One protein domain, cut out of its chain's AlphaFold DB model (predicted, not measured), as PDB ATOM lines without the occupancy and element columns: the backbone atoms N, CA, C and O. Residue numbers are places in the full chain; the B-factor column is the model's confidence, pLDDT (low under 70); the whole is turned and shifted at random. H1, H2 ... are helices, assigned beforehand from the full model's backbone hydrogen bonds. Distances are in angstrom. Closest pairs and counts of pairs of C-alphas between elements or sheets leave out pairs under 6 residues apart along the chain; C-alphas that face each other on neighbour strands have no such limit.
ATOM      1  N   PRO A   2     -28.968 -41.861 -59.056       38.88
ATOM      2  CA  PRO A   2     -28.011 -42.620 -59.843       38.88
ATOM      3  C   PRO A   2     -28.688 -42.908 -61.181       38.88
ATOM      4  O   PRO A   2     -29.875 -43.237 -61.225       38.88
ATOM      5  N   ASP A   3     -27.958 -42.616 -62.249       47.75
ATOM      6  CA  ASP A   3     -28.427 -42.676 -63.626       47.75
ATOM      7  C   ASP A   3     -29.159 -44.007 -63.867       47.75
ATOM      8  O   ASP A   3     -28.621 -45.075 -63.556       47.75
ATOM      9  N   SER A   4     -30.385 -43.959 -64.400       53.53
ATOM     10  CA  SER A   4     -31.155 -45.158 -64.760       53.53
ATOM     11  C   SER A   4     -30.346 -46.088 -65.667       53.53
ATOM     12  O   SER A   4     -30.511 -47.303 -65.607       53.53
ATOM     13  N   LYS A   5     -29.396 -45.529 -66.425       53.78
ATOM     14  CA  LYS A   5     -28.420 -46.259 -67.228       53.78
ATOM     15  C   LYS A   5     -27.421 -47.063 -66.396       53.78
ATOM     16  O   LYS A   5     -27.108 -48.183 -66.770       53.78
ATOM     17  N   ALA A   6     -26.941 -46.542 -65.265       53.22
ATOM     18  CA  ALA A   6     -26.045 -47.278 -64.371       53.22
ATOM     19  C   ALA A   6     -26.767 -48.460 -63.707       53.22
ATOM     20  O   ALA A   6     -26.189 -49.535 -63.563       53.22
ATOM     21  N   PHE A   7     -28.043 -48.278 -63.358       55.12
ATOM     22  CA  PHE A   7     -28.887 -49.357 -62.844       55.12
ATOM     23  C   PHE A   7     -29.224 -50.390 -63.922       55.12
ATOM     24  O   PHE A   7     -29.124 -51.586 -63.672       55.12
ATOM     25  N   ASP A   8     -29.562 -49.954 -65.136       59.59
ATOM     26  CA  ASP A   8     -29.795 -50.862 -66.259       59.59
ATOM     27  C   ASP A   8     -28.530 -51.625 -66.656       59.59
ATOM     28  O   ASP A   8     -28.611 -52.815 -66.956       59.59
ATOM     29  N   ASP A   9     -27.363 -50.984 -66.624       58.94
ATOM     30  CA  ASP A   9     -26.081 -51.640 -66.867       58.94
ATOM     31  C   ASP A   9     -25.752 -52.642 -65.751       58.94
ATOM     32  O   ASP A   9     -25.279 -53.735 -66.055       58.94
ATOM     33  N   PHE A  10     -26.052 -52.329 -64.485       54.41
ATOM     34  CA  PHE A  10     -25.920 -53.263 -63.360       54.41
ATOM     35  C   PHE A  10     -26.866 -54.466 -63.518       54.41
ATOM     36  O   PHE A  10     -26.430 -55.614 -63.512       54.41
ATOM     37  N   ARG A  11     -28.151 -54.213 -63.803       58.81
ATOM     38  CA  ARG A  11     -29.180 -55.235 -64.061       58.81
ATOM     39  C   ARG A  11     -28.840 -56.133 -65.255       58.81
ATOM     40  O   ARG A  11     -29.195 -57.309 -65.255       58.81
ATOM     41  N   ARG A  12     -28.177 -55.589 -66.286       61.44
ATOM     42  CA  ARG A  12     -27.723 -56.342 -67.470       61.44
ATOM     43  C   ARG A  12     -26.446 -57.141 -67.210       61.44
ATOM     44  O   ARG A  12     -26.343 -58.251 -67.722       61.44
ATOM     45  N   ARG A  13     -25.480 -56.596 -66.459       54.97
ATOM     46  CA  ARG A  13     -24.210 -57.278 -66.127       54.97
ATOM     47  C   ARG A  13     -24.413 -58.442 -65.162       54.97
ATOM     48  O   ARG A  13     -23.788 -59.477 -65.347       54.97
ATOM     49  N   ASP A  14     -25.324 -58.291 -64.206       53.72
ATOM     50  CA  ASP A  14     -25.662 -59.312 -63.209       53.72
ATOM     51  C   ASP A  14     -26.981 -60.033 -63.537       53.72
ATOM     52  O   ASP A  14     -27.721 -60.446 -62.643       53.72
ATOM     53  N   ALA A  15     -27.298 -60.185 -64.830       53.38
ATOM     54  CA  ALA A  15     -28.521 -60.836 -65.291       53.38
ATOM     55  C   ALA A  15     -28.671 -62.242 -64.673       53.38
ATOM     56  O   ALA A  15     -27.983 -63.187 -65.054       53.38
ATOM     57  N   GLY A  16     -29.584 -62.364 -63.704       54.81
ATOM     58  CA  GLY A  16     -29.876 -63.598 -62.971       54.81
ATOM     59  C   GLY A  16     -29.462 -63.600 -61.495       54.81
ATOM     60  O   GLY A  16     -29.973 -64.445 -60.762       54.81
ATOM     61  N   ARG A  17     -28.608 -62.678 -61.030       56.53
ATOM     62  CA  ARG A  17     -28.197 -62.587 -59.613       56.53
ATOM     63  C   ARG A  17     -29.194 -61.767 -58.792       56.53
ATOM     64  O   ARG A  17     -29.838 -60.854 -59.312       56.53
ATOM     65  N   ASN A  18     -29.292 -62.059 -57.496       60.53
ATOM     66  CA  ASN A  18     -29.993 -61.176 -56.570       60.53
ATOM     67  C   ASN A  18     -29.145 -59.929 -56.307       60.53
ATOM     68  O   ASN A  18     -28.104 -60.007 -55.655       60.53
ATOM     69  N   ILE A  19     -29.593 -58.771 -56.796       62.09
ATOM     70  CA  ILE A  19     -28.903 -57.486 -56.590       62.09
ATOM     71  C   ILE A  19     -28.766 -57.175 -55.094       62.09
ATOM     72  O   ILE A  19     -27.769 -56.575 -54.690       62.09
ATOM     73  N   PHE A  20     -29.712 -57.629 -54.265       64.56
ATOM     74  CA  PHE A  20     -29.647 -57.417 -52.824       64.56
ATOM     75  C   PHE A  20     -28.472 -58.141 -52.143       64.56
ATOM     76  O   PHE A  20     -28.014 -57.708 -51.090       64.56
ATOM     77  N   ASP A  21     -27.935 -59.183 -52.777       61.09
ATOM     78  CA  ASP A  21     -26.789 -59.953 -52.287       61.09
ATOM     79  C   ASP A  21     -25.478 -59.594 -53.017       61.09
ATOM     80  O   ASP A  21     -24.445 -60.229 -52.803       61.09
ATOM     81  N   CYS A  22     -25.490 -58.574 -53.884       62.69
ATOM     82  CA  CYS A  22     -24.323 -58.161 -54.663       62.69
ATOM     83  C   CYS A  22     -23.669 -56.890 -54.097       62.69
ATOM     84  O   CYS A  22     -24.331 -55.947 -53.656       62.69
ATOM     85  N   ALA A  23     -22.338 -56.824 -54.169       60.53
ATOM     86  CA  ALA A  23     -21.610 -55.577 -53.955       60.53
ATOM     87  C   ALA A  23     -21.918 -54.568 -55.089       60.53
ATOM     88  O   ALA A  23     -22.095 -54.977 -56.237       60.53
ATOM     89  N   PRO A  24     -21.961 -53.249 -54.811       67.94
ATOM     90  CA  PRO A  24     -21.667 -52.610 -53.526       67.94
ATOM     91  C   PRO A  24     -22.870 -52.519 -52.571       67.94
ATOM     92  O   PRO A  24     -22.678 -52.136 -51.418       67.94
ATOM     93  N   TYR A  25     -24.088 -52.838 -53.027       74.25
ATOM     94  CA  TYR A  25     -25.308 -52.678 -52.230       74.25
ATOM     95  C   TYR A  25     -25.248 -53.489 -50.935       74.25
ATOM     96  O   TYR A  25     -25.399 -52.917 -49.858       74.25
ATOM     97  N   TYR A  26     -24.957 -54.791 -51.025       70.62
ATOM     98  CA  TYR A  26     -24.990 -55.689 -49.870       70.62
ATOM     99  C   TYR A  26     -24.087 -55.203 -48.733       70.62
ATOM    100  O   TYR A  26     -24.491 -55.195 -47.573       70.62
ATOM    101  N   THR A  27     -22.880 -54.734 -49.060       69.69
ATOM    102  CA  THR A  27     -21.919 -54.220 -48.076       69.69
ATOM    103  C   THR A  27     -22.488 -53.033 -47.304       69.69
ATOM    104  O   THR A  27     -22.353 -52.956 -46.083       69.69
ATOM    105  N   LYS A  28     -23.157 -52.115 -48.001       76.88
ATOM    106  CA  LYS A  28     -23.757 -50.936 -47.378       76.88
ATOM    107  C   LYS A  28     -25.037 -51.272 -46.615       76.88
ATOM    108  O   LYS A  28     -25.196 -50.832 -45.479       76.88
ATOM    109  N   ALA A  29     -25.909 -52.087 -47.204       78.50
ATOM    110  CA  ALA A  29     -27.131 -52.559 -46.565       78.50
ATOM    111  C   ALA A  29     -26.811 -53.346 -45.284       78.50
ATOM    112  O   ALA A  29     -27.429 -53.107 -44.255       78.50
ATOM    113  N   SER A  30     -25.774 -54.189 -45.284       72.25
ATOM    114  CA  SER A  30     -25.320 -54.932 -44.098       72.25
ATOM    115  C   SER A  30     -24.873 -54.012 -42.960       72.25
ATOM    116  O   SER A  30     -25.201 -54.259 -41.800       72.25
ATOM    117  N   ALA A  31     -24.189 -52.906 -43.270       75.06
ATOM    118  CA  ALA A  31     -23.853 -51.900 -42.262       75.06
ATOM    119  C   ALA A  31     -25.112 -51.238 -41.667       75.06
ATOM    120  O   ALA A  31     -25.165 -50.955 -40.469       75.06
ATOM    121  N   ARG A  32     -26.160 -51.037 -42.479       83.19
ATOM    122  CA  ARG A  32     -27.462 -50.537 -42.010       83.19
ATOM    123  C   ARG A  32     -28.254 -51.584 -41.223       83.19
ATOM    124  O   ARG A  32     -28.955 -51.198 -40.296       83.19
ATOM    125  N   VAL A  33     -28.114 -52.882 -41.513       79.62
ATOM    126  CA  VAL A  33     -28.719 -53.965 -40.710       79.62
ATOM    127  C   VAL A  33     -28.218 -53.913 -39.268       79.62
ATOM    128  O   VAL A  33     -29.003 -54.104 -38.343       79.62
ATOM    129  N   GLU A  34     -26.933 -53.618 -39.050       79.31
ATOM    130  CA  GLU A  34     -26.383 -53.454 -37.699       79.31
ATOM    131  C   GLU A  34     -27.072 -52.318 -36.938       79.31
ATOM    132  O   GLU A  34     -27.482 -52.478 -35.786       79.31
ATOM    133  N   PHE A  35     -27.241 -51.174 -37.601       85.50
ATOM    134  CA  PHE A  35     -27.978 -50.048 -37.040       85.50
ATOM    135  C   PHE A  35     -29.441 -50.420 -36.763       85.50
ATOM    136  O   PHE A  35     -29.936 -50.172 -35.666       85.50
ATOM    137  N   GLU A  36     -30.120 -51.063 -37.716       87.88
ATOM    138  CA  GLU A  36     -31.504 -51.514 -37.550       87.88
ATOM    139  C   GLU A  36     -31.656 -52.546 -36.433       87.88
ATOM    140  O   GLU A  36     -32.697 -52.564 -35.783       87.88
ATOM    141  N   ARG A  37     -30.615 -53.333 -36.131       80.56
ATOM    142  CA  ARG A  37     -30.589 -54.231 -34.969       80.56
ATOM    143  C   ARG A  37     -30.550 -53.484 -33.656       80.56
ATOM    144  O   ARG A  37     -31.318 -53.810 -32.757       80.56
ATOM    145  N   LYS A  38     -29.698 -52.467 -33.544       83.62
ATOM    146  CA  LYS A  38     -29.673 -51.607 -32.352       83.62
ATOM    147  C   LYS A  38     -30.994 -50.854 -32.192       83.62
ATOM    148  O   LYS A  38     -31.506 -50.752 -31.080       83.62
ATOM    149  N   LEU A  39     -31.564 -50.378 -33.298       88.06
ATOM    150  CA  LEU A  39     -32.854 -49.697 -33.317       88.06
ATOM    151  C   LEU A  39     -34.008 -50.614 -32.903       88.06
ATOM    152  O   LEU A  39     -34.750 -50.263 -31.989       88.06
ATOM    153  N   GLY A  40     -34.147 -51.784 -33.524       84.50
ATOM    154  CA  GLY A  40     -35.206 -52.731 -33.188       84.50
ATOM    155  C   GLY A  40     -35.068 -53.279 -31.766       84.50
ATOM    156  O   GLY A  40     -36.071 -53.360 -31.064       84.50
ATOM    157  N   GLN A  41     -33.842 -53.530 -31.287       81.31
ATOM    158  CA  GLN A  41     -33.592 -53.861 -29.878       81.31
ATOM    159  C   GLN A  41     -34.042 -52.727 -28.946       81.31
ATOM    160  O   GLN A  41     -34.797 -52.961 -28.011       81.31
ATOM    161  N   THR A  42     -33.647 -51.486 -29.238       85.81
ATOM    162  CA  THR A  42     -34.013 -50.309 -28.433       85.81
ATOM    163  C   THR A  42     -35.526 -50.090 -28.378       85.81
ATOM    164  O   THR A  42     -36.052 -49.712 -27.335       85.81
ATOM    165  N   LEU A  43     -36.230 -50.336 -29.485       86.19
ATOM    166  CA  LEU A  43     -37.691 -50.299 -29.536       86.19
ATOM    167  C   LEU A  43     -38.317 -51.445 -28.728       86.19
ATOM    168  O   LEU A  43     -39.272 -51.219 -27.994       86.19
ATOM    169  N   CYS A  44     -37.785 -52.661 -28.847       82.88
ATOM    170  CA  CYS A  44     -38.280 -53.830 -28.119       82.88
ATOM    171  C   CYS A  44     -38.090 -53.698 -26.599       82.88
ATOM    172  O   CYS A  44     -38.948 -54.137 -25.837       82.88
ATOM    173  N   ASP A  45     -36.989 -53.081 -26.168       81.56
ATOM    174  CA  ASP A  45     -36.655 -52.891 -24.754       81.56
ATOM    175  C   ASP A  45     -37.391 -51.713 -24.108       81.56
ATOM    176  O   ASP A  45     -37.387 -51.595 -22.883       81.56
ATOM    177  N   ALA A  46     -38.008 -50.830 -24.898       86.56
ATOM    178  CA  ALA A  46     -38.767 -49.693 -24.392       86.56
ATOM    179  C   ALA A  46     -40.121 -50.166 -23.823       86.56
ATOM    180  O   ALA A  46     -40.990 -50.587 -24.597       86.56
ATOM    181  N   HIS A 133     -53.150 -46.549 -51.528       88.94
ATOM    182  CA  HIS A 133     -52.270 -45.544 -52.117       88.94
ATOM    183  C   HIS A 133     -51.331 -46.136 -53.189       88.94
ATOM    184  O   HIS A 133     -50.625 -47.098 -52.884       88.94
ATOM    185  N   PRO A 134     -51.223 -45.544 -54.398       86.31
ATOM    186  CA  PRO A 134     -50.394 -46.067 -55.496       86.31
ATOM    187  C   PRO A 134     -48.898 -46.218 -55.206       86.31
ATOM    188  O   PRO A 134     -48.226 -47.018 -55.850       86.31
ATOM    189  N   GLU A 135     -48.361 -45.456 -54.252       86.31
ATOM    190  CA  GLU A 135     -46.956 -45.592 -53.833       86.31
ATOM    191  C   GLU A 135     -46.694 -46.799 -52.924       86.31
ATOM    192  O   GLU A 135     -45.534 -47.146 -52.693       86.31
ATOM    193  N   ASN A 136     -47.742 -47.423 -52.381       88.19
ATOM    194  CA  ASN A 136     -47.586 -48.643 -51.608       88.19
ATOM    195  C   ASN A 136     -47.214 -49.787 -52.571       88.19
ATOM    196  O   ASN A 136     -47.940 -50.023 -53.539       88.19
ATOM    197  N   PRO A 137     -46.120 -50.533 -52.334       80.56
ATOM    198  CA  PRO A 137     -45.690 -51.606 -53.234       80.56
ATOM    199  C   PRO A 137     -46.709 -52.740 -53.382       80.56
ATOM    200  O   PRO A 137     -46.612 -53.520 -54.322       80.56
ATOM    201  N   MET A 138     -47.693 -52.824 -52.485       79.56
ATOM    202  CA  MET A 138     -48.765 -53.818 -52.521       79.56
ATOM    203  C   MET A 138     -50.055 -53.282 -53.163       79.56
ATOM    204  O   MET A 138     -51.052 -54.000 -53.217       79.56
ATOM    205  N   HIS A 139     -50.068 -52.033 -53.645       80.44
ATOM    206  CA  HIS A 139     -51.206 -51.455 -54.358       80.44
ATOM    207  C   HIS A 139     -51.227 -51.880 -55.831       80.44
ATOM    208  O   HIS A 139     -50.217 -51.682 -56.504       80.44
ATOM    209  N   PRO A 140     -52.379 -52.282 -56.401       72.44
ATOM    210  CA  PRO A 140     -53.706 -52.339 -55.777       72.44
ATOM    211  C   PRO A 140     -53.994 -53.686 -55.096       72.44
ATOM    212  O   PRO A 140     -53.448 -54.727 -55.471       72.44
ATOM    213  N   TRP A 141     -54.899 -53.657 -54.110       67.75
ATOM    214  CA  TRP A 141     -55.315 -54.829 -53.331       67.75
ATOM    215  C   TRP A 141     -55.730 -56.008 -54.216       67.75
ATOM    216  O   TRP A 141     -56.412 -55.831 -55.223       67.75
ATOM    217  N   ASN A 142     -55.347 -57.220 -53.804       59.94
ATOM    218  CA  ASN A 142     -55.817 -58.486 -54.373       59.94
ATOM    219  C   ASN A 142     -55.496 -58.712 -55.870       59.94
ATOM    220  O   ASN A 142     -55.938 -59.693 -56.458       59.94
ATOM    221  N   LEU A 143     -54.683 -57.850 -56.496       59.25
ATOM    222  CA  LEU A 143     -54.188 -58.054 -57.865       59.25
ATOM    223  C   LEU A 143     -52.794 -58.684 -57.918       59.25
ATOM    224  O   LEU A 143     -52.292 -58.953 -59.012       59.25
ATOM    225  N   ARG A 144     -52.153 -58.953 -56.768       61.56
ATOM    226  CA  ARG A 144     -50.767 -59.470 -56.669       61.56
ATOM    227  C   ARG A 144     -50.669 -60.685 -55.741       61.56
ATOM    228  O   ARG A 144     -51.419 -60.766 -54.770       61.56
ATOM    229  N   GLU A 145     -49.819 -61.652 -56.089       52.69
ATOM    230  CA  GLU A 145     -49.343 -62.633 -55.110       52.69
ATOM    231  C   GLU A 145     -48.555 -61.829 -54.083       52.69
ATOM    232  O   GLU A 145     -47.741 -60.981 -54.445       52.69
ATOM    233  N   PHE A 146     -48.918 -61.964 -52.814       47.94
ATOM    234  CA  PHE A 146     -48.410 -61.048 -51.807       47.94
ATOM    235  C   PHE A 146     -46.946 -61.320 -51.475       47.94
ATOM    236  O   PHE A 146     -46.160 -60.396 -51.283       47.94
ATOM    237  N   ASP A 147     -46.603 -62.598 -51.381       49.72
ATOM    238  CA  ASP A 147     -45.252 -63.035 -51.101       49.72
ATOM    239  C   ASP A 147     -44.517 -63.035 -52.434       49.72
ATOM    240  O   ASP A 147     -44.921 -63.718 -53.375       49.72
ATOM    241  N   VAL A 148     -43.487 -62.188 -52.546       48.84
ATOM    242  CA  VAL A 148     -42.683 -62.099 -53.766       48.84
ATOM    243  C   VAL A 148     -42.174 -63.511 -54.059       48.84
ATOM    244  O   VAL A 148     -41.426 -64.049 -53.239       48.84
ATOM    245  N   ARG A 267     -37.145 -61.167 -54.923       51.47
ATOM    246  CA  ARG A 267     -36.909 -60.711 -56.302       51.47
ATOM    247  C   ARG A 267     -36.716 -59.196 -56.320       51.47
ATOM    248  O   ARG A 267     -37.524 -58.446 -55.785       51.47
ATOM    249  N   THR A 268     -35.699 -58.742 -57.043       48.97
ATOM    250  CA  THR A 268     -35.474 -57.316 -57.345       48.97
ATOM    251  C   THR A 268     -36.388 -56.807 -58.465       48.97
ATOM    252  O   THR A 268     -36.415 -55.615 -58.764       48.97
ATOM    253  N   SER A 269     -37.136 -57.710 -59.105       45.22
ATOM    254  CA  SER A 269     -38.121 -57.404 -60.137       45.22
ATOM    255  C   SER A 269     -39.107 -58.559 -60.308       45.22
ATOM    256  O   SER A 269     -38.679 -59.710 -60.420       45.22
ATOM    257  N   ASP A 270     -40.394 -58.254 -60.438       51.41
ATOM    258  CA  ASP A 270     -41.378 -59.169 -61.011       51.41
ATOM    259  C   ASP A 270     -41.738 -58.680 -62.421       51.41
ATOM    260  O   ASP A 270     -42.041 -57.503 -62.623       51.41
ATOM    261  N   ARG A 271     -41.691 -59.570 -63.420       44.81
ATOM    262  CA  ARG A 271     -42.034 -59.226 -64.812       44.81
ATOM    263  C   ARG A 271     -43.491 -58.770 -64.942       44.81
ATOM    264  O   ARG A 271     -43.803 -58.023 -65.867       44.81
ATOM    265  N   ASN A 272     -44.347 -59.212 -64.027       49.94
ATOM    266  CA  ASN A 272     -45.771 -58.915 -63.997       49.94
ATOM    267  C   ASN A 272     -46.126 -57.824 -62.972       49.94
ATOM    268  O   ASN A 272     -47.287 -57.422 -62.919       49.94
ATOM    269  N   ASP A 273     -45.156 -57.320 -62.193       60.44
ATOM    270  CA  ASP A 273     -45.380 -56.245 -61.225       60.44
ATOM    271  C   ASP A 273     -44.227 -55.212 -61.193       60.44
ATOM    272  O   ASP A 273     -43.234 -55.374 -60.472       60.44
ATOM    273  N   PRO A 274     -44.354 -54.097 -61.943       64.88
ATOM    274  CA  PRO A 274     -43.351 -53.033 -61.953       64.88
ATOM    275  C   PRO A 274     -43.231 -52.282 -60.613       64.88
ATOM    276  O   PRO A 274     -42.225 -51.597 -60.389       64.88
ATOM    277  N   ALA A 275     -44.204 -52.404 -59.701       68.38
ATOM    278  CA  ALA A 275     -44.127 -51.766 -58.389       68.38
ATOM    279  C   ALA A 275     -43.064 -52.425 -57.500       68.38
ATOM    280  O   ALA A 275     -42.360 -51.715 -56.783       68.38
ATOM    281  N   ILE A 276     -42.870 -53.746 -57.611       67.81
ATOM    282  CA  ILE A 276     -41.783 -54.463 -56.921       67.81
ATOM    283  C   ILE A 276     -40.421 -53.962 -57.399       67.81
ATOM    284  O   ILE A 276     -39.539 -53.708 -56.584       67.81
ATOM    285  N   GLY A 277     -40.265 -53.730 -58.707       66.62
ATOM    286  CA  GLY A 277     -39.047 -53.127 -59.256       66.62
ATOM    287  C   GLY A 277     -38.798 -51.711 -58.727       66.62
ATOM    288  O   GLY A 277     -37.672 -51.366 -58.383       66.62
ATOM    289  N   THR A 278     -39.855 -50.902 -58.602       73.94
ATOM    290  CA  THR A 278     -39.768 -49.529 -58.069       73.94
ATOM    291  C   THR A 278     -39.411 -49.517 -56.582       73.94
ATOM    292  O   THR A 278     -38.572 -48.728 -56.146       73.94
ATOM    293  N   TRP A 279     -40.013 -50.412 -55.801       81.69
ATOM    294  CA  TRP A 279     -39.703 -50.601 -54.387       81.69
ATOM    295  C   TRP A 279     -38.261 -51.071 -54.183       81.69
ATOM    296  O   TRP A 279     -37.508 -50.423 -53.456       81.69
ATOM    297  N   ALA A 280     -37.844 -52.115 -54.902       74.56
ATOM    298  CA  ALA A 280     -36.482 -52.633 -54.849       74.56
ATOM    299  C   ALA A 280     -35.454 -51.565 -55.251       74.56
ATOM    300  O   ALA A 280     -34.427 -51.409 -54.591       74.56
ATOM    301  N   PHE A 281     -35.753 -50.773 -56.285       74.56
ATOM    302  CA  PHE A 281     -34.918 -49.640 -56.674       74.56
ATOM    303  C   PHE A 281     -34.825 -48.590 -55.564       74.56
ATOM    304  O   PHE A 281     -33.740 -48.080 -55.306       74.56
ATOM    305  N   GLY A 282     -35.930 -48.296 -54.876       78.75
ATOM    306  CA  GLY A 282     -35.941 -47.406 -53.716       78.75
ATOM    307  C   GLY A 282     -35.031 -47.896 -52.587       78.75
ATOM    308  O   GLY A 282     -34.273 -47.100 -52.035       78.75
ATOM    309  N   ALA A 283     -35.054 -49.195 -52.285       82.81
ATOM    310  CA  ALA A 283     -34.155 -49.783 -51.295       82.81
ATOM    311  C   ALA A 283     -32.681 -49.645 -51.710       82.81
ATOM    312  O   ALA A 283     -31.864 -49.147 -50.937       82.81
ATOM    313  N   ILE A 284     -32.359 -50.003 -52.958       76.81
ATOM    314  CA  ILE A 284     -30.995 -49.943 -53.506       76.81
ATOM    315  C   ILE A 284     -30.468 -48.509 -53.532       76.81
ATOM    316  O   ILE A 284     -29.339 -48.251 -53.123       76.81
ATOM    317  N   LEU A 285     -31.293 -47.568 -53.988       82.31
ATOM    318  CA  LEU A 285     -30.962 -46.151 -54.077       82.31
ATOM    319  C   LEU A 285     -30.560 -45.552 -52.726       82.31
ATOM    320  O   LEU A 285     -29.714 -44.659 -52.664       82.31
ATOM    321  N   HIS A 286     -31.204 -46.015 -51.662       85.25
ATOM    322  CA  HIS A 286     -31.046 -45.484 -50.315       85.25
ATOM    323  C   HIS A 286     -30.247 -46.410 -49.397       85.25
ATOM    324  O   HIS A 286     -30.238 -46.200 -48.184       85.25
ATOM    325  N   ASP A 287     -29.579 -47.417 -49.974       83.38
ATOM    326  CA  ASP A 287     -28.779 -48.411 -49.260       83.38
ATOM    327  C   ASP A 287     -29.553 -49.054 -48.081       83.38
ATOM    328  O   ASP A 287     -28.982 -49.361 -47.033       83.38
ATOM    329  N   LYS A 288     -30.879 -49.208 -48.222       86.50
ATOM    330  CA  LYS A 288     -31.757 -49.734 -47.173       86.50
ATOM    331  C   LYS A 288     -31.722 -51.255 -47.145       86.50
ATOM    332  O   LYS A 288     -31.814 -51.844 -48.214       86.50
ATOM    333  N   PRO A 289     -31.661 -51.893 -45.964       82.25
ATOM    334  CA  PRO A 289     -31.799 -53.336 -45.857       82.25
ATOM    335  C   PRO A 289     -33.114 -53.841 -46.450       82.25
ATOM    336  O   PRO A 289     -34.141 -53.171 -46.365       82.25
ATOM    337  N   VAL A 290     -33.069 -55.053 -46.997       77.75
ATOM    338  CA  VAL A 290     -34.231 -55.833 -47.435       77.75
ATOM    339  C   VAL A 290     -34.049 -57.229 -46.863       77.75
ATOM    340  O   VAL A 290     -32.989 -57.825 -47.043       77.75
ATOM    341  N   ILE A 291     -35.051 -57.707 -46.133       72.38
ATOM    342  CA  ILE A 291     -35.001 -58.950 -45.361       72.38
ATOM    343  C   ILE A 291     -35.958 -59.987 -45.963       72.38
ATOM    344  O   ILE A 291     -35.559 -61.131 -46.146       72.38
ATOM    345  N   SER A 292     -37.197 -59.619 -46.294       68.00
ATOM    346  CA  SER A 292     -38.233 -60.567 -46.764       68.00
ATOM    347  C   SER A 292     -39.236 -60.005 -47.779       68.00
ATOM    348  O   SER A 292     -39.992 -60.767 -48.374       68.00
ATOM    349  N   GLY A 293     -39.249 -58.696 -48.012       75.62
ATOM    350  CA  GLY A 293     -40.246 -57.975 -48.797       75.62
ATOM    351  C   GLY A 293     -41.216 -57.145 -47.940       75.62
ATOM    352  O   GLY A 293     -41.147 -57.159 -46.705       75.62
ATOM    353  N   PRO A 294     -42.119 -56.374 -48.582       79.81
ATOM    354  CA  PRO A 294     -43.129 -55.572 -47.893       79.81
ATOM    355  C   PRO A 294     -43.978 -56.396 -46.910       79.81
ATOM    356  O   PRO A 294     -44.471 -57.474 -47.230       79.81
ATOM    357  N   SER A 295     -44.167 -55.882 -45.691       83.56
ATOM    358  CA  SER A 295     -44.771 -56.648 -44.596       83.56
ATOM    359  C   SER A 295     -46.304 -56.672 -44.618       83.56
ATOM    360  O   SER A 295     -46.969 -55.679 -44.320       83.56
ATOM    361  N   GLY A 296     -46.886 -57.849 -44.862       82.50
ATOM    362  CA  GLY A 296     -48.341 -58.056 -44.793       82.50
ATOM    363  C   GLY A 296     -48.918 -58.061 -43.402       82.50
ATOM    364  O   GLY A 296     -50.017 -57.552 -43.203       82.50
ATOM    365  N   HIS A 297     -48.152 -58.572 -42.441       85.00
ATOM    366  CA  HIS A 297     -48.500 -58.466 -41.031       85.00
ATOM    367  C   HIS A 297     -48.610 -56.999 -40.614       85.00
ATOM    368  O   HIS A 297     -49.599 -56.615 -39.999       85.00
ATOM    369  N   THR A 298     -47.652 -56.162 -41.027       92.00
ATOM    370  CA  THR A 298     -47.712 -54.714 -40.779       92.00
ATOM    371  C   THR A 298     -48.958 -54.097 -41.407       92.00
ATOM    372  O   THR A 298     -49.698 -53.403 -40.716       92.00
ATOM    373  N   LEU A 299     -49.220 -54.365 -42.691       92.44
ATOM    374  CA  LEU A 299     -50.370 -53.785 -43.386       92.44
ATOM    375  C   LEU A 299     -51.698 -54.157 -42.709       92.44
ATOM    376  O   LEU A 299     -52.495 -53.268 -42.416       92.44
ATOM    377  N   ARG A 300     -51.916 -55.446 -42.406       91.94
ATOM    378  CA  ARG A 300     -53.152 -55.913 -41.756       91.94
ATOM    379  C   ARG A 300     -53.331 -55.327 -40.363       91.94
ATOM    380  O   ARG A 300     -54.417 -54.849 -40.050       91.94
ATOM    381  N   TYR A 301     -52.272 -55.337 -39.552       95.88
ATOM    382  CA  TYR A 301     -52.303 -54.773 -38.204       95.88
ATOM    383  C   TYR A 301     -52.682 -53.291 -38.230       95.88
ATOM    384  O   TYR A 301     -53.600 -52.870 -37.527       95.88
ATOM    385  N   LEU A 302     -52.008 -52.504 -39.077       97.56
ATOM    386  CA  LEU A 302     -52.222 -51.061 -39.143       97.56
ATOM    387  C   LEU A 302     -53.585 -50.707 -39.739       97.56
ATOM    388  O   LEU A 302     -54.252 -49.837 -39.195       97.56
ATOM    389  N   ASN A 303     -54.031 -51.388 -40.798       96.19
ATOM    390  CA  ASN A 303     -55.362 -51.156 -41.365       96.19
ATOM    391  C   ASN A 303     -56.482 -51.530 -40.388       96.19
ATOM    392  O   ASN A 303     -57.467 -50.801 -40.292       96.19
ATOM    393  N   HIS A 304     -56.339 -52.637 -39.649       97.06
ATOM    394  CA  HIS A 304     -57.319 -53.010 -38.630       97.06
ATOM    395  C   HIS A 304     -57.400 -51.946 -37.533       97.06
ATOM    396  O   HIS A 304     -58.490 -51.480 -37.202       97.06
ATOM    397  N   TYR A 305     -56.247 -51.510 -37.018       98.00
ATOM    398  CA  TYR A 305     -56.205 -50.467 -36.001       98.00
ATOM    399  C   TYR A 305     -56.768 -49.132 -36.503       98.00
ATOM    400  O   TYR A 305     -57.584 -48.516 -35.816       98.00
ATOM    401  N   ALA A 306     -56.389 -48.718 -37.714       97.19
ATOM    402  CA  ALA A 306     -56.874 -47.494 -38.338       97.19
ATOM    403  C   ALA A 306     -58.397 -47.509 -38.509       97.19
ATOM    404  O   ALA A 306     -59.052 -46.542 -38.135       97.19
ATOM    405  N   GLN A 307     -58.975 -48.628 -38.958       96.12
ATOM    406  CA  GLN A 307     -60.428 -48.778 -39.047       96.12
ATOM    407  C   GLN A 307     -61.097 -48.696 -37.667       96.12
ATOM    408  O   GLN A 307     -62.124 -48.036 -37.523       96.12
ATOM    409  N   CYS A 308     -60.544 -49.348 -36.638       96.62
ATOM    410  CA  CYS A 308     -61.092 -49.250 -35.283       96.62
ATOM    411  C   CYS A 308     -61.079 -47.805 -34.769       96.62
ATOM    412  O   CYS A 308     -62.065 -47.363 -34.178       96.62
ATOM    413  N   ARG A 309     -59.990 -47.068 -35.018       96.81
ATOM    414  CA  ARG A 309     -59.850 -45.661 -34.628       96.81
ATOM    415  C   ARG A 309     -60.806 -44.756 -35.408       96.81
ATOM    416  O   ARG A 309     -61.462 -43.921 -34.795       96.81
ATOM    417  N   GLU A 310     -60.956 -44.979 -36.713       95.75
ATOM    418  CA  GLU A 310     -61.923 -44.276 -37.565       95.75
ATOM    419  C   GLU A 310     -63.361 -44.477 -37.056       95.75
ATOM    420  O   GLU A 310     -64.089 -43.512 -36.837       95.75
ATOM    421  N   ILE A 311     -63.764 -45.727 -36.785       94.94
ATOM    422  CA  ILE A 311     -65.098 -46.050 -36.251       94.94
ATOM    423  C   ILE A 311     -65.320 -45.390 -34.883       94.94
ATOM    424  O   ILE A 311     -66.390 -44.828 -34.628       94.94
ATOM    425  N   ALA A 312     -64.320 -45.442 -34.000       94.19
ATOM    426  CA  ALA A 312     -64.400 -44.842 -32.672       94.19
ATOM    427  C   ALA A 312     -64.531 -43.310 -32.727       94.19
ATOM    428  O   ALA A 312     -65.296 -42.749 -31.942       94.19
ATOM    429  N   ALA A 313     -63.881 -42.648 -33.690       93.00
ATOM    430  CA  ALA A 313     -63.961 -41.198 -33.880       93.00
ATOM    431  C   ALA A 313     -65.382 -40.703 -34.214       93.00
ATOM    432  O   ALA A 313     -65.736 -39.572 -33.885       93.00
ATOM    433  N   TYR A 314     -66.244 -41.546 -34.801       90.88
ATOM    434  CA  TYR A 314     -67.666 -41.212 -34.985       90.88
ATOM    435  C   TYR A 314     -68.469 -41.233 -33.677       90.88
ATOM    436  O   TYR A 314     -69.557 -40.658 -33.615       90.88
ATOM    437  N   SER A 315     -67.965 -41.914 -32.646       87.50
ATOM    438  CA  SER A 315     -68.665 -42.135 -31.375       87.50
ATOM    439  C   SER A 315     -68.103 -41.310 -30.212       87.50
ATOM    440  O   SER A 315     -68.728 -41.262 -29.153       87.50
ATOM    441  N   GLY A 316     -66.948 -40.659 -30.377       86.88
ATOM    442  CA  GLY A 316     -66.315 -39.870 -29.324       86.88
ATOM    443  C   GLY A 316     -64.935 -39.334 -29.699       86.88
ATOM    444  O   GLY A 316     -64.500 -39.427 -30.843       86.88
ATOM    445  N   ASP A 317     -64.255 -38.756 -28.709       86.69
ATOM    446  CA  ASP A 317     -62.874 -38.297 -28.850       86.69
ATOM    447  C   ASP A 317     -61.901 -39.488 -28.805       86.69
ATOM    448  O   ASP A 317     -61.981 -40.328 -27.909       86.69
ATOM    449  N   VAL A 318     -60.989 -39.543 -29.777       90.56
ATOM    450  CA  VAL A 318     -59.918 -40.552 -29.899       90.56
ATOM    451  C   VAL A 318     -58.526 -39.928 -29.746       90.56
ATOM    452  O   VAL A 318     -57.522 -40.539 -30.110       90.56
ATOM    453  N   SER A 319     -58.445 -38.693 -29.239       88.25
ATOM    454  CA  SER A 319     -57.189 -37.956 -29.054       88.25
ATOM    455  C   SER A 319     -56.214 -38.640 -28.095       88.25
ATOM    456  O   SER A 319     -55.004 -38.455 -28.215       88.25
ATOM    457  N   ASP A 320     -56.721 -39.452 -27.166       92.00
ATOM    458  CA  ASP A 320     -55.919 -40.218 -26.221       92.00
ATOM    459  C   ASP A 320     -55.462 -41.574 -26.778       92.00
ATOM    460  O   ASP A 320     -54.605 -42.211 -26.158       92.00
ATOM    461  N   TRP A 321     -56.005 -42.032 -27.912       96.56
ATOM    462  CA  TRP A 321     -55.595 -43.281 -28.556       96.56
ATOM    463  C   TRP A 321     -54.184 -43.146 -29.142       96.56
ATOM    464  O   TRP A 321     -53.830 -42.066 -29.623       96.56
ATOM    465  N   PRO A 322     -53.392 -44.235 -29.168       97.75
ATOM    466  CA  PRO A 322     -52.146 -44.255 -29.924       97.75
ATOM    467  C   PRO A 322     -52.314 -43.756 -31.370       97.75
ATOM    468  O   PRO A 322     -53.289 -44.058 -32.057       97.75
ATOM    469  N   SER A 323     -51.348 -42.986 -31.849       97.62
ATOM    470  CA  SER A 323     -51.283 -42.561 -33.251       97.62
ATOM    471  C   SER A 323     -50.999 -43.738 -34.191       97.62
ATOM    472  O   SER A 323     -50.471 -44.778 -33.775       97.62
ATOM    473  N   LEU A 324     -51.277 -43.574 -35.490       97.50
ATOM    474  CA  LEU A 324     -50.882 -44.585 -36.478       97.50
ATOM    475  C   LEU A 324     -49.355 -44.713 -36.544       97.50
ATOM    476  O   LEU A 324     -48.832 -45.815 -36.733       97.50
ATOM    477  N   ALA A 325     -48.625 -43.612 -36.349       97.50
ATOM    478  CA  ALA A 325     -47.168 -43.630 -36.266       97.50
ATOM    479  C   ALA A 325     -46.652 -44.456 -35.067       97.50
ATOM    480  O   ALA A 325     -45.697 -45.223 -35.223       97.50
ATOM    481  N   GLU A 326     -47.302 -44.376 -33.901       98.25
ATOM    482  CA  GLU A 326     -46.994 -45.221 -32.735       98.25
ATOM    483  C   GLU A 326     -47.349 -46.694 -32.979       98.25
ATOM    484  O   GLU A 326     -46.547 -47.579 -32.676       98.25
ATOM    485  N   ALA A 327     -48.494 -46.976 -33.605       98.06
ATOM    486  CA  ALA A 327     -48.855 -48.337 -34.010       98.06
ATOM    487  C   ALA A 327     -47.837 -48.928 -35.006       98.06
ATOM    488  O   ALA A 327     -47.465 -50.101 -34.921       98.06
ATOM    489  N   ARG A 328     -47.303 -48.113 -35.924       97.88
ATOM    490  CA  ARG A 328     -46.221 -48.521 -36.832       97.88
ATOM    491  C   ARG A 328     -44.926 -48.823 -36.078       97.88
ATOM    492  O   ARG A 328     -44.237 -49.780 -36.431       97.88
ATOM    493  N   MET A 329     -44.605 -48.072 -35.024       97.50
ATOM    494  CA  MET A 329     -43.452 -48.369 -34.164       97.50
ATOM    495  C   MET A 329     -43.604 -49.689 -33.401       97.50
ATOM    496  O   MET A 329     -42.613 -50.400 -33.242       97.50
ATOM    497  N   VAL A 330     -44.820 -50.055 -32.981       97.31
ATOM    498  CA  VAL A 330     -45.101 -51.388 -32.413       97.31
ATOM    499  C   VAL A 330     -44.723 -52.486 -33.410       97.31
ATOM    500  O   VAL A 330     -44.029 -53.436 -33.045       97.31
ATOM    501  N   MET A 331     -45.088 -52.326 -34.686       95.94
ATOM    502  CA  MET A 331     -44.706 -53.281 -35.734       95.94
ATOM    503  C   MET A 331     -43.197 -53.295 -35.994       95.94
ATOM    504  O   MET A 331     -42.622 -54.368 -36.162       95.94
ATOM    505  N   MET A 332     -42.525 -52.140 -35.949       94.69
ATOM    506  CA  MET A 332     -41.058 -52.077 -36.005       94.69
ATOM    507  C   MET A 332     -40.417 -52.866 -34.862       94.69
ATOM    508  O   MET A 332     -39.581 -53.726 -35.116       94.69
ATOM    509  N   ALA A 333     -40.851 -52.659 -33.620       89.38
ATOM    510  CA  ALA A 333     -40.346 -53.395 -32.458       89.38
ATOM    511  C   ALA A 333     -40.633 -54.908 -32.526       89.38
ATOM    512  O   ALA A 333     -39.882 -55.737 -32.002       89.38
ATOM    513  N   ASN A 334     -41.746 -55.288 -33.155       86.81
ATOM    514  CA  ASN A 334     -42.151 -56.680 -33.292       86.81
ATOM    515  C   ASN A 334     -41.443 -57.419 -34.439       86.81
ATOM    516  O   ASN A 334     -41.326 -58.638 -34.362       86.81
ATOM    517  N   LEU A 335     -40.953 -56.721 -35.469       83.56
ATOM    518  CA  LEU A 335     -40.482 -57.357 -36.708       83.56
ATOM    519  C   LEU A 335     -39.026 -57.039 -37.076       83.56
ATOM    520  O   LEU A 335     -38.391 -57.843 -37.768       83.56
ATOM    521  N   MET A 336     -38.484 -55.902 -36.628       82.50
ATOM    522  CA  MET A 336     -37.115 -55.496 -36.948       82.50
ATOM    523  C   MET A 336     -36.058 -56.385 -36.283       82.50
ATOM    524  O   MET A 336     -36.334 -57.081 -35.299       82.50
ATOM    525  N   PRO A 337     -34.821 -56.389 -36.811       68.88
ATOM    526  CA  PRO A 337     -33.672 -56.972 -36.126       68.88
ATOM    527  C   PRO A 337     -33.625 -56.567 -34.631       68.88
ATOM    528  O   PRO A 337     -33.822 -55.395 -34.324       68.88
ATOM    529  N   PRO A 338     -33.391 -57.503 -33.687       59.16
ATOM    530  CA  PRO A 338     -32.835 -58.844 -33.889       59.16
ATOM    531  C   PRO A 338     -33.846 -59.931 -34.268       59.16
ATOM    532  O   PRO A 338     -33.416 -61.044 -34.567       59.16
ATOM    533  N   LYS A 339     -35.157 -59.652 -34.291       65.06
ATOM    534  CA  LYS A 339     -36.149 -60.651 -34.727       65.06
ATOM    535  C   LYS A 339     -35.971 -60.997 -36.208       65.06
ATOM    536  O   LYS A 339     -36.162 -62.149 -36.581       65.06
ATOM    537  N   ASN A 340     -35.502 -60.033 -37.008       67.75
ATOM    538  CA  ASN A 340     -35.083 -60.200 -38.406       67.75
ATOM    539  C   ASN A 340     -36.202 -60.690 -39.348       67.75
ATOM    540  O   ASN A 340     -35.928 -61.471 -40.254       67.75
ATOM    541  N   HIS A 341     -37.445 -60.233 -39.166       70.75
ATOM    542  CA  HIS A 341     -38.526 -60.553 -40.110       70.75
ATOM    543  C   HIS A 341     -38.599 -59.535 -41.238       70.75
ATOM    544  O   HIS A 341     -38.761 -59.902 -42.397       70.75
ATOM    545  N   HIS A 342     -38.521 -58.253 -40.883       81.50
ATOM    546  CA  HIS A 342     -38.614 -57.141 -41.817       81.50
ATOM    547  C   HIS A 342     -37.677 -56.016 -41.385       81.50
ATOM    548  O   HIS A 342     -37.515 -55.733 -40.204       81.50
ATOM    549  N   SER A 343     -37.073 -55.361 -42.358       87.06
ATOM    550  CA  SER A 343     -36.334 -54.114 -42.223       87.06
ATOM    551  C   SER A 343     -37.273 -52.932 -41.991       87.06
ATOM    552  O   SER A 343     -38.477 -52.977 -42.271       87.06
ATOM    553  N   TYR A 344     -36.691 -51.814 -41.570       93.31
ATOM    554  CA  TYR A 344     -37.391 -50.534 -41.502       93.31
ATOM    555  C   TYR A 344     -38.050 -50.165 -42.840       93.31
ATOM    556  O   TYR A 344     -39.207 -49.752 -42.877       93.31
ATOM    557  N   HIS A 345     -37.331 -50.344 -43.954       92.19
ATOM    558  CA  HIS A 345     -37.812 -49.981 -45.286       92.19
ATOM    559  C   HIS A 345     -39.056 -50.775 -45.699       92.19
ATOM    560  O   HIS A 345     -39.979 -50.214 -46.293       92.19
ATOM    561  N   GLU A 346     -39.110 -52.060 -45.362       89.75
ATOM    562  CA  GLU A 346     -40.241 -52.941 -45.666       89.75
ATOM    563  C   GLU A 346     -41.494 -52.577 -44.870       89.75
ATOM    564  O   GLU A 346     -42.586 -52.542 -45.437       89.75
ATOM    565  N   ILE A 347     -41.337 -52.256 -43.584       93.88
ATOM    566  CA  ILE A 347     -42.436 -51.838 -42.700       93.88
ATOM    567  C   ILE A 347     -42.958 -50.463 -43.126       93.88
ATOM    568  O   ILE A 347     -44.164 -50.276 -43.297       93.88
ATOM    569  N   MET A 348     -42.054 -49.509 -43.368       95.69
ATOM    570  CA  MET A 348     -42.411 -48.165 -43.821       95.69
ATOM    571  C   MET A 348     -43.135 -48.201 -45.164       95.69
ATOM    572  O   MET A 348     -44.214 -47.621 -45.281       95.69
ATOM    573  N   SER A 349     -42.595 -48.932 -46.143       92.56
ATOM    574  CA  SER A 349     -43.216 -49.079 -47.465       92.56
ATOM    575  C   SER A 349     -44.582 -49.751 -47.374       92.56
ATOM    576  O   SER A 349     -45.520 -49.314 -48.037       92.56
ATOM    577  N   ALA A 350     -44.716 -50.767 -46.516       90.81
ATOM    578  CA  ALA A 350     -45.981 -51.457 -46.317       90.81
ATOM    579  C   ALA A 350     -47.066 -50.577 -45.692       90.81
ATOM    580  O   ALA A 350     -48.243 -50.767 -45.983       90.81
ATOM    581  N   SER A 351     -46.673 -49.603 -44.874       95.00
ATOM    582  CA  SER A 351     -47.598 -48.707 -44.175       95.00
ATOM    583  C   SER A 351     -48.103 -47.520 -45.004       95.00
ATOM    584  O   SER A 351     -48.998 -46.814 -44.550       95.00
ATOM    585  N   ILE A 352     -47.552 -47.271 -46.201       94.81
ATOM    586  CA  ILE A 352     -47.911 -46.092 -47.006       94.81
ATOM    587  C   ILE A 352     -49.410 -46.100 -47.323       94.81
ATOM    588  O   ILE A 352     -49.919 -47.053 -47.922       94.81
ATOM    589  N   GLY A 353     -50.093 -45.009 -46.976       94.00
ATOM    590  CA  GLY A 353     -51.505 -44.806 -47.284       94.00
ATOM    591  C   GLY A 353     -52.487 -45.445 -46.308       94.00
ATOM    592  O   GLY A 353     -53.689 -45.290 -46.509       94.00
ATOM    593  N   VAL A 354     -52.018 -46.137 -45.263       96.19
ATOM    594  CA  VAL A 354     -52.897 -46.524 -44.151       96.19
ATOM    595  C   VAL A 354     -53.399 -45.250 -43.476       96.19
ATOM    596  O   VAL A 354     -52.598 -44.366 -43.165       96.19
ATOM    597  N   SER A 355     -54.711 -45.147 -43.282       95.62
ATOM    598  CA  SER A 355     -55.379 -43.928 -42.833       95.62
ATOM    599  C   SER A 355     -56.568 -44.261 -41.940       95.62
ATOM    600  O   SER A 355     -57.287 -45.215 -42.223       95.62
ATOM    601  N   ASP A 356     -56.784 -43.452 -40.904       94.12
ATOM    602  CA  ASP A 356     -57.970 -43.488 -40.027       94.12
ATOM    603  C   ASP A 356     -58.987 -42.378 -40.368       94.12
ATOM    604  O   ASP A 356     -59.891 -42.073 -39.592       94.12
ATOM    605  N   GLY A 357     -58.800 -41.725 -41.520       91.31
ATOM    606  CA  GLY A 357     -59.612 -40.604 -41.996       91.31
ATOM    607  C   GLY A 357     -59.096 -39.232 -41.550       91.31
ATOM    608  O   GLY A 357     -59.466 -38.227 -42.159       91.31
ATOM    609  N   THR A 358     -58.209 -39.177 -40.550       90.50
ATOM    610  CA  THR A 358     -57.589 -37.936 -40.052       90.50
ATOM    611  C   THR A 358     -56.074 -37.944 -40.250       90.50
ATOM    612  O   THR A 358     -55.504 -37.000 -40.800       90.50
ATOM    613  N   GLU A 359     -55.414 -39.011 -39.811       93.06
ATOM    614  CA  GLU A 359     -53.993 -39.281 -39.987       93.06
ATOM    615  C   GLU A 359     -53.807 -40.247 -41.161       93.06
ATOM    616  O   GLU A 359     -54.560 -41.207 -41.317       93.06
ATOM    617  N   MET A 360     -52.771 -40.026 -41.972       95.81
ATOM    618  CA  MET A 360     -52.335 -40.979 -42.990       95.81
ATOM    619  C   MET A 360     -50.839 -41.230 -42.849       95.81
ATOM    620  O   MET A 360     -50.042 -40.300 -42.710       95.81
ATOM    621  N   LEU A 361     -50.449 -42.499 -42.906       96.75
ATOM    622  CA  LEU A 361     -49.053 -42.895 -42.836       96.75
ATOM    623  C   LEU A 361     -48.336 -42.648 -44.162       96.75
ATOM    624  O   LEU A 361     -48.785 -43.037 -45.243       96.75
ATOM    625  N   HIS A 362     -47.159 -42.041 -44.048       94.94
ATOM    626  CA  HIS A 362     -46.265 -41.746 -45.160       94.94
ATOM    627  C   HIS A 362     -44.882 -42.350 -44.922       94.94
ATOM    628  O   HIS A 362     -44.512 -42.679 -43.793       94.94
ATOM    629  N   TYR A 363     -44.102 -42.439 -45.998       94.19
ATOM    630  CA  TYR A 363     -42.674 -42.720 -45.941       94.19
ATOM    631  C   TYR A 363     -41.913 -41.605 -46.663       94.19
ATOM    632  O   TYR A 363     -41.642 -41.699 -47.866       94.19
ATOM    633  N   ARG A 364     -41.651 -40.520 -45.926       91.44
ATOM    634  CA  ARG A 364     -41.155 -39.247 -46.464       91.44
ATOM    635  C   ARG A 364     -39.641 -39.284 -46.641       91.44
ATOM    636  O   ARG A 364     -39.144 -38.954 -47.716       91.44
ATOM    637  N   ASP A 365     -38.916 -39.769 -45.636       89.12
ATOM    638  CA  ASP A 365     -37.455 -39.689 -45.588       89.12
ATOM    639  C   ASP A 365     -36.790 -41.038 -45.873       89.12
ATOM    640  O   ASP A 365     -36.076 -41.616 -45.052       89.12
ATOM    641  N   ARG A 366     -36.957 -41.524 -47.109       89.19
ATOM    642  CA  ARG A 366     -36.448 -42.840 -47.542       89.19
ATOM    643  C   ARG A 366     -34.939 -43.026 -47.391       89.19
ATOM    644  O   ARG A 366     -34.494 -44.153 -47.210       89.19
ATOM    645  N   ALA A 367     -34.161 -41.946 -47.429       85.94
ATOM    646  CA  ALA A 367     -32.711 -41.986 -47.245       85.94
ATOM    647  C   ALA A 367     -32.282 -42.165 -45.779       85.94
ATOM    648  O   ALA A 367     -31.179 -42.635 -45.514       85.94
ATOM    649  N   THR A 368     -33.133 -41.805 -44.816       89.94
ATOM    650  CA  THR A 368     -32.776 -41.777 -43.391       89.94
ATOM    651  C   THR A 368     -33.795 -42.563 -42.560       89.94
ATOM    652  O   THR A 368     -34.538 -43.384 -43.095       89.94
ATOM    653  N   TYR A 369     -33.764 -42.395 -41.241       92.56
ATOM    654  CA  TYR A 369     -34.753 -42.944 -40.308       92.56
ATOM    655  C   TYR A 369     -35.584 -41.816 -39.669       92.56
ATOM    656  O   TYR A 369     -36.114 -41.974 -38.573       92.56
ATOM    657  N   ALA A 370     -35.629 -40.643 -40.315       93.31
ATOM    658  CA  ALA A 370     -36.202 -39.427 -39.749       93.31
ATOM    659  C   ALA A 370     -37.722 -39.481 -39.563       93.31
ATOM    660  O   ALA A 370     -38.208 -38.773 -38.686       93.31
ATOM    661  N   ASP A 371     -38.451 -40.360 -40.264       94.56
ATOM    662  CA  ASP A 371     -39.884 -40.568 -40.005       94.56
ATOM    663  C   ASP A 371     -40.154 -41.129 -38.586       94.56
ATOM    664  O   ASP A 371     -41.283 -41.101 -38.110       94.56
ATOM    665  N   LEU A 372     -39.136 -41.613 -37.853       94.25
ATOM    666  CA  LEU A 372     -39.286 -41.909 -36.417       94.25
ATOM    667  C   LEU A 372     -39.511 -40.648 -35.570       94.25
ATOM    668  O   LEU A 372     -40.022 -40.753 -34.460       94.25
ATOM    669  N   ASN A 373     -39.148 -39.465 -36.071       94.75
ATOM    670  CA  ASN A 373     -39.396 -38.204 -35.372       94.75
ATOM    671  C   ASN A 373     -40.867 -37.771 -35.427       94.75
ATOM    672  O   ASN A 373     -41.222 -36.799 -34.764       94.75
ATOM    673  N   ASP A 374     -41.717 -38.485 -36.174       93.25
ATOM    674  CA  ASP A 374     -43.166 -38.255 -36.183       93.25
ATOM    675  C   ASP A 374     -43.800 -38.532 -34.803       93.25
ATOM    676  O   ASP A 374     -44.918 -38.097 -34.542       93.25
ATOM    677  N   THR A 375     -43.091 -39.219 -33.893       94.62
ATOM    678  CA  THR A 375     -43.530 -39.438 -32.508       94.62
ATOM    679  C   THR A 375     -42.461 -38.995 -31.508       94.62
ATOM    680  O   THR A 375     -41.255 -39.078 -31.762       94.62
ATOM    681  N   ALA A 376     -42.888 -38.563 -30.317       95.12
ATOM    682  CA  ALA A 376     -41.965 -38.168 -29.252       95.12
ATOM    683  C   ALA A 376     -41.085 -39.341 -28.781       95.12
ATOM    684  O   ALA A 376     -39.889 -39.170 -28.532       95.12
ATOM    685  N   LEU A 377     -41.664 -40.545 -28.692       94.38
ATOM    686  CA  LEU A 377     -40.934 -41.755 -28.325       94.38
ATOM    687  C   LEU A 377     -39.911 -42.133 -29.403       94.38
ATOM    688  O   LEU A 377     -38.756 -42.404 -29.079       94.38
ATOM    689  N   GLY A 378     -40.295 -42.099 -30.680       94.81
ATOM    690  CA  GLY A 378     -39.400 -42.408 -31.790       94.81
ATOM    691  C   GLY A 378     -38.243 -41.415 -31.891       94.81
ATOM    692  O   GLY A 378     -37.091 -41.842 -31.999       94.81
ATOM    693  N   ALA A 379     -38.512 -40.117 -31.724       96.00
ATOM    694  CA  ALA A 379     -37.484 -39.078 -31.658       96.00
ATOM    695  C   ALA A 379     -36.491 -39.316 -30.505       96.00
ATOM    696  O   ALA A 379     -35.276 -39.261 -30.705       96.00
ATOM    697  N   LYS A 380     -36.997 -39.633 -29.302       95.69
ATOM    698  CA  LYS A 380     -36.183 -39.941 -28.111       95.69
ATOM    699  C   LYS A 380     -35.269 -41.146 -28.348       95.69
ATOM    700  O   LYS A 380     -34.071 -41.070 -28.075       95.69
ATOM    701  N   LEU A 381     -35.817 -42.255 -28.850       92.56
ATOM    702  CA  LEU A 381     -35.065 -43.496 -29.058       92.56
ATOM    703  C   LEU A 381     -34.039 -43.359 -30.192       92.56
ATOM    704  O   LEU A 381     -32.898 -43.797 -30.044       92.56
ATOM    705  N   LEU A 382     -34.400 -42.684 -31.288       93.25
ATOM    706  CA  LEU A 382     -33.464 -42.385 -32.371       93.25
ATOM    707  C   LEU A 382     -32.341 -41.444 -31.906       93.25
ATOM    708  O   LEU A 382     -31.184 -41.650 -32.269       93.25
ATOM    709  N   GLY A 383     -32.667 -40.431 -31.098       92.75
ATOM    710  CA  GLY A 383     -31.689 -39.526 -30.493       92.75
ATOM    711  C   GLY A 383     -30.666 -40.272 -29.639       92.75
ATOM    712  O   GLY A 383     -29.466 -40.119 -29.855       92.75
ATOM    713  N   LYS A 384     -31.136 -41.172 -28.763       90.00
ATOM    714  CA  LYS A 384     -30.275 -42.025 -27.928       90.00
ATOM    715  C   LYS A 384     -29.264 -42.819 -28.764       90.00
ATOM    716  O   LYS A 384     -28.077 -42.805 -28.461       90.00
ATOM    717  N   LEU A 385     -29.714 -43.458 -29.844       88.94
ATOM    718  CA  LEU A 385     -28.840 -44.244 -30.726       88.94
ATOM    719  C   LEU A 385     -27.797 -43.387 -31.448       88.94
ATOM    720  O   LEU A 385     -26.655 -43.814 -31.618       88.94
ATOM    721  N   LYS A 386     -28.174 -42.176 -31.869       87.75
ATOM    722  CA  LYS A 386     -27.237 -41.220 -32.477       87.75
ATOM    723  C   LYS A 386     -26.170 -40.778 -31.481       87.75
ATOM    724  O   LYS A 386     -25.001 -40.679 -31.846       87.75
ATOM    725  N   ASP A 387     -26.554 -40.533 -30.234       87.38
ATOM    726  CA  ASP A 387     -25.617 -40.137 -29.185       87.38
ATOM    727  C   ASP A 387     -24.669 -41.281 -28.806       87.38
ATOM    728  O   ASP A 387     -23.464 -41.058 -28.692       87.38
ATOM    729  N   GLU A 388     -25.170 -42.517 -28.719       84.12
ATOM    730  CA  GLU A 388     -24.340 -43.713 -28.527       84.12
ATOM    731  C   GLU A 388     -23.330 -43.890 -29.669       84.12
ATOM    732  O   GLU A 388     -22.145 -44.102 -29.416       84.12
ATOM    733  N   ALA A 389     -23.759 -43.731 -30.927       79.00
ATOM    734  CA  ALA A 389     -22.872 -43.833 -32.086       79.00
ATOM    735  C   ALA A 389     -21.749 -42.777 -32.071       79.00
ATOM    736  O   ALA A 389     -20.616 -43.074 -32.450       79.00
ATOM    737  N   ARG A 390     -22.032 -41.559 -31.588       79.50
ATOM    738  CA  ARG A 390     -21.038 -40.476 -31.446       79.50
ATOM    739  C   ARG A 390     -20.017 -40.731 -30.338       79.50
ATOM    740  O   ARG A 390     -18.903 -40.222 -30.422       79.50
ATOM    741  N   GLN A 391     -20.393 -41.486 -29.309       71.69
ATOM    742  CA  GLN A 391     -19.531 -41.817 -28.168       71.69
ATOM    743  C   GLN A 391     -18.633 -43.038 -28.427       71.69
ATOM    744  O   GLN A 391     -17.732 -43.314 -27.634       71.69
ATOM    745  N   MET A 392     -18.839 -43.758 -29.534       56.22
ATOM    746  CA  MET A 392     -17.963 -44.855 -29.938       56.22
ATOM    747  C   MET A 392     -16.598 -44.316 -30.419       56.22
ATOM    748  O   MET A 392     -16.568 -43.316 -31.147       56.22
ATOM    749  N   PRO A 393     -15.471 -44.965 -30.048       49.25
ATOM    750  CA  PRO A 393     -14.137 -44.609 -30.538       49.25
ATOM    751  C   PRO A 393     -14.112 -44.505 -32.068       49.25
ATOM    752  O   PRO A 393     -14.819 -45.252 -32.744       49.25
ATOM    753  N   ALA A 394     -13.295 -43.595 -32.613       51.50
ATOM    754  CA  ALA A 394     -13.250 -43.263 -34.046       51.50
ATOM    755  C   ALA A 394     -13.073 -44.486 -34.973       51.50
ATOM    756  O   ALA A 394     -13.520 -44.473 -36.119       51.50
ATOM    757  N   ASP A 395     -12.494 -45.563 -34.450       48.03
ATOM    758  CA  ASP A 395     -12.213 -46.821 -35.140       48.03
ATOM    759  C   ASP A 395     -13.476 -47.684 -35.365       48.03
ATOM    760  O   ASP A 395     -13.437 -48.662 -36.108       48.03
ATOM    761  N   ALA A 396     -14.600 -47.330 -34.729       43.62
ATOM    762  CA  ALA A 396     -15.861 -48.077 -34.745       43.62
ATOM    763  C   ALA A 396     -17.056 -47.279 -35.311       43.62
ATOM    764  O   ALA A 396     -18.199 -47.738 -35.240       43.62
ATOM    765  N   GLN A 397     -16.820 -46.089 -35.873       41.47
ATOM    766  CA  GLN A 397     -17.874 -45.254 -36.456       41.47
ATOM    767  C   GLN A 397     -18.194 -45.683 -37.900       41.47
ATOM    768  O   GLN A 397     -17.374 -45.547 -38.809       41.47
ATOM    769  N   VAL A 398     -19.416 -46.174 -38.132       43.06
ATOM    770  CA  VAL A 398     -19.978 -46.350 -39.482       43.06
ATOM    771  C   VAL A 398     -20.385 -44.969 -39.997       43.06
ATOM    772  O   VAL A 398     -21.191 -44.296 -39.359       43.06
ATOM    773  N   LYS A 399     -19.814 -44.525 -41.125       36.19
ATOM    774  CA  LYS A 399     -20.141 -43.222 -41.734       36.19
ATOM    775  C   LYS A 399     -21.634 -43.155 -42.092       36.19
ATOM    776  O   LYS A 399     -22.131 -44.065 -42.755       36.19
ATOM    777  N   GLU A 400     -22.297 -42.095 -41.615       40.62
ATOM    778  CA  GLU A 400     -23.737 -41.821 -41.782       40.62
ATOM    779  C   GLU A 400     -24.208 -41.774 -43.233       40.62
ATOM    780  O   GLU A 400     -23.471 -41.263 -44.108       40.62
TER     781      GLU A 400
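What this domain is: This is residues 2 to 46, 133 to 148 and 267 to 400 of the 400 residues of an uncharacterized protein of Pandoraea oxalativorans (UniProt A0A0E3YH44). A small core of three helices, the hairpin H4 and H5 with the short H6 slanting over part of both, is joined at one side by the long H2, which packs on H5 with its residues 40 to 44 and on H8 with its residues 38 to 43. H1 lies off by itself at the far end of the model, H3 lies near H2 and H6, and residues 390 to 396 stick out beyond the body. The printed part has 195 residues with eight named helices, H1 to H8 in order along the chain, and no named strand; the class is all helix. It is compact, with a radius of gyration of the C-alphas of 17.7 A, and spans 58 by 49 by 27 A.

Where its parts are: H1 holds residues 4 to 13 and begins at C-alpha 4, (-31.155, -45.158, -64.760). H2, residues 25 to 45, is the longest helix by residues, 29.7 A from first to last C-alpha, with a kink of 26 degrees near residue 32. After two cuts comes H3, residues 274 to 285, 16.2 A. H4, residues 296 to 313, is 25.4 A long and begins at C-alpha 296, (-48.341, -58.056, -44.793). H5 holds residues 324 to 335, 16.5 A, H6 residues 344 to 351 and H7 residues 370 to 374. H8, residues 376 to 391, is 22.8 A long and ends at C-alpha 391, (-19.531, -41.817, -28.168).

How they stand to each other: H5 is the hub, touching H2, H4 and H6. H4 and H5 form a helical hairpin, at a shallow tilt of 28 degrees, opposite ways; their closest C-alphas, of Thr 298 and Met 331, are 6.0 A apart. H6 touches H4 at a steep tilt of 47 degrees, the same way, the C-alphas of Leu 299 and Ala 350 being closest at 5.8 A. H6 touches H5 at a steep tilt of 48 degrees, opposite ways, closest at the C-alphas of Met 332 and Tyr 344, 6.8 A. H2 touches H5 with residues 40 to 44 alone, about perpendicular at 73 degrees, and the closest C-alphas, of Cys 44 and Ala 333, are 4.8 A apart. H2 touches H8 at a steep tilt of 59 degrees, opposite ways, closest at the C-alphas of Thr 42 and Leu 381, 6.9 A. H7 and H8 touch only at the corner, the C-alphas of Asn 373 and Ala 379 being closest at 4.3 A. H3 is close to H2 but not clearly touching, with the C-alphas of Tyr 25 and Ile 284 closest at 6.4 A. H1 touches no helix. In H1, H3, H4, H5, H6 and H8 every O i to N i+4 pair is within hydrogen-bond range; in H2 16 of 17 are, and in H7 0 of 1, beside 2 of 2 O i to N i+3 pairs.

The domain as a whole: The C-alphas farthest apart, of Arg 13 and Gly 316, are 58.6 A apart. Residues 47 to 132 are not printed, with 31.1 A between C-alphas 46 and 133; residues 149 to 266 are not printed, with 6.5 A between C-alphas 148 and 267. The links H1 to H2 and H6 to H7 are long. The mean pLDDT of the printed part is 78.8, and 57 residues are under 70, among them residues 2 to 24, 267 to 277 and 392 to 400.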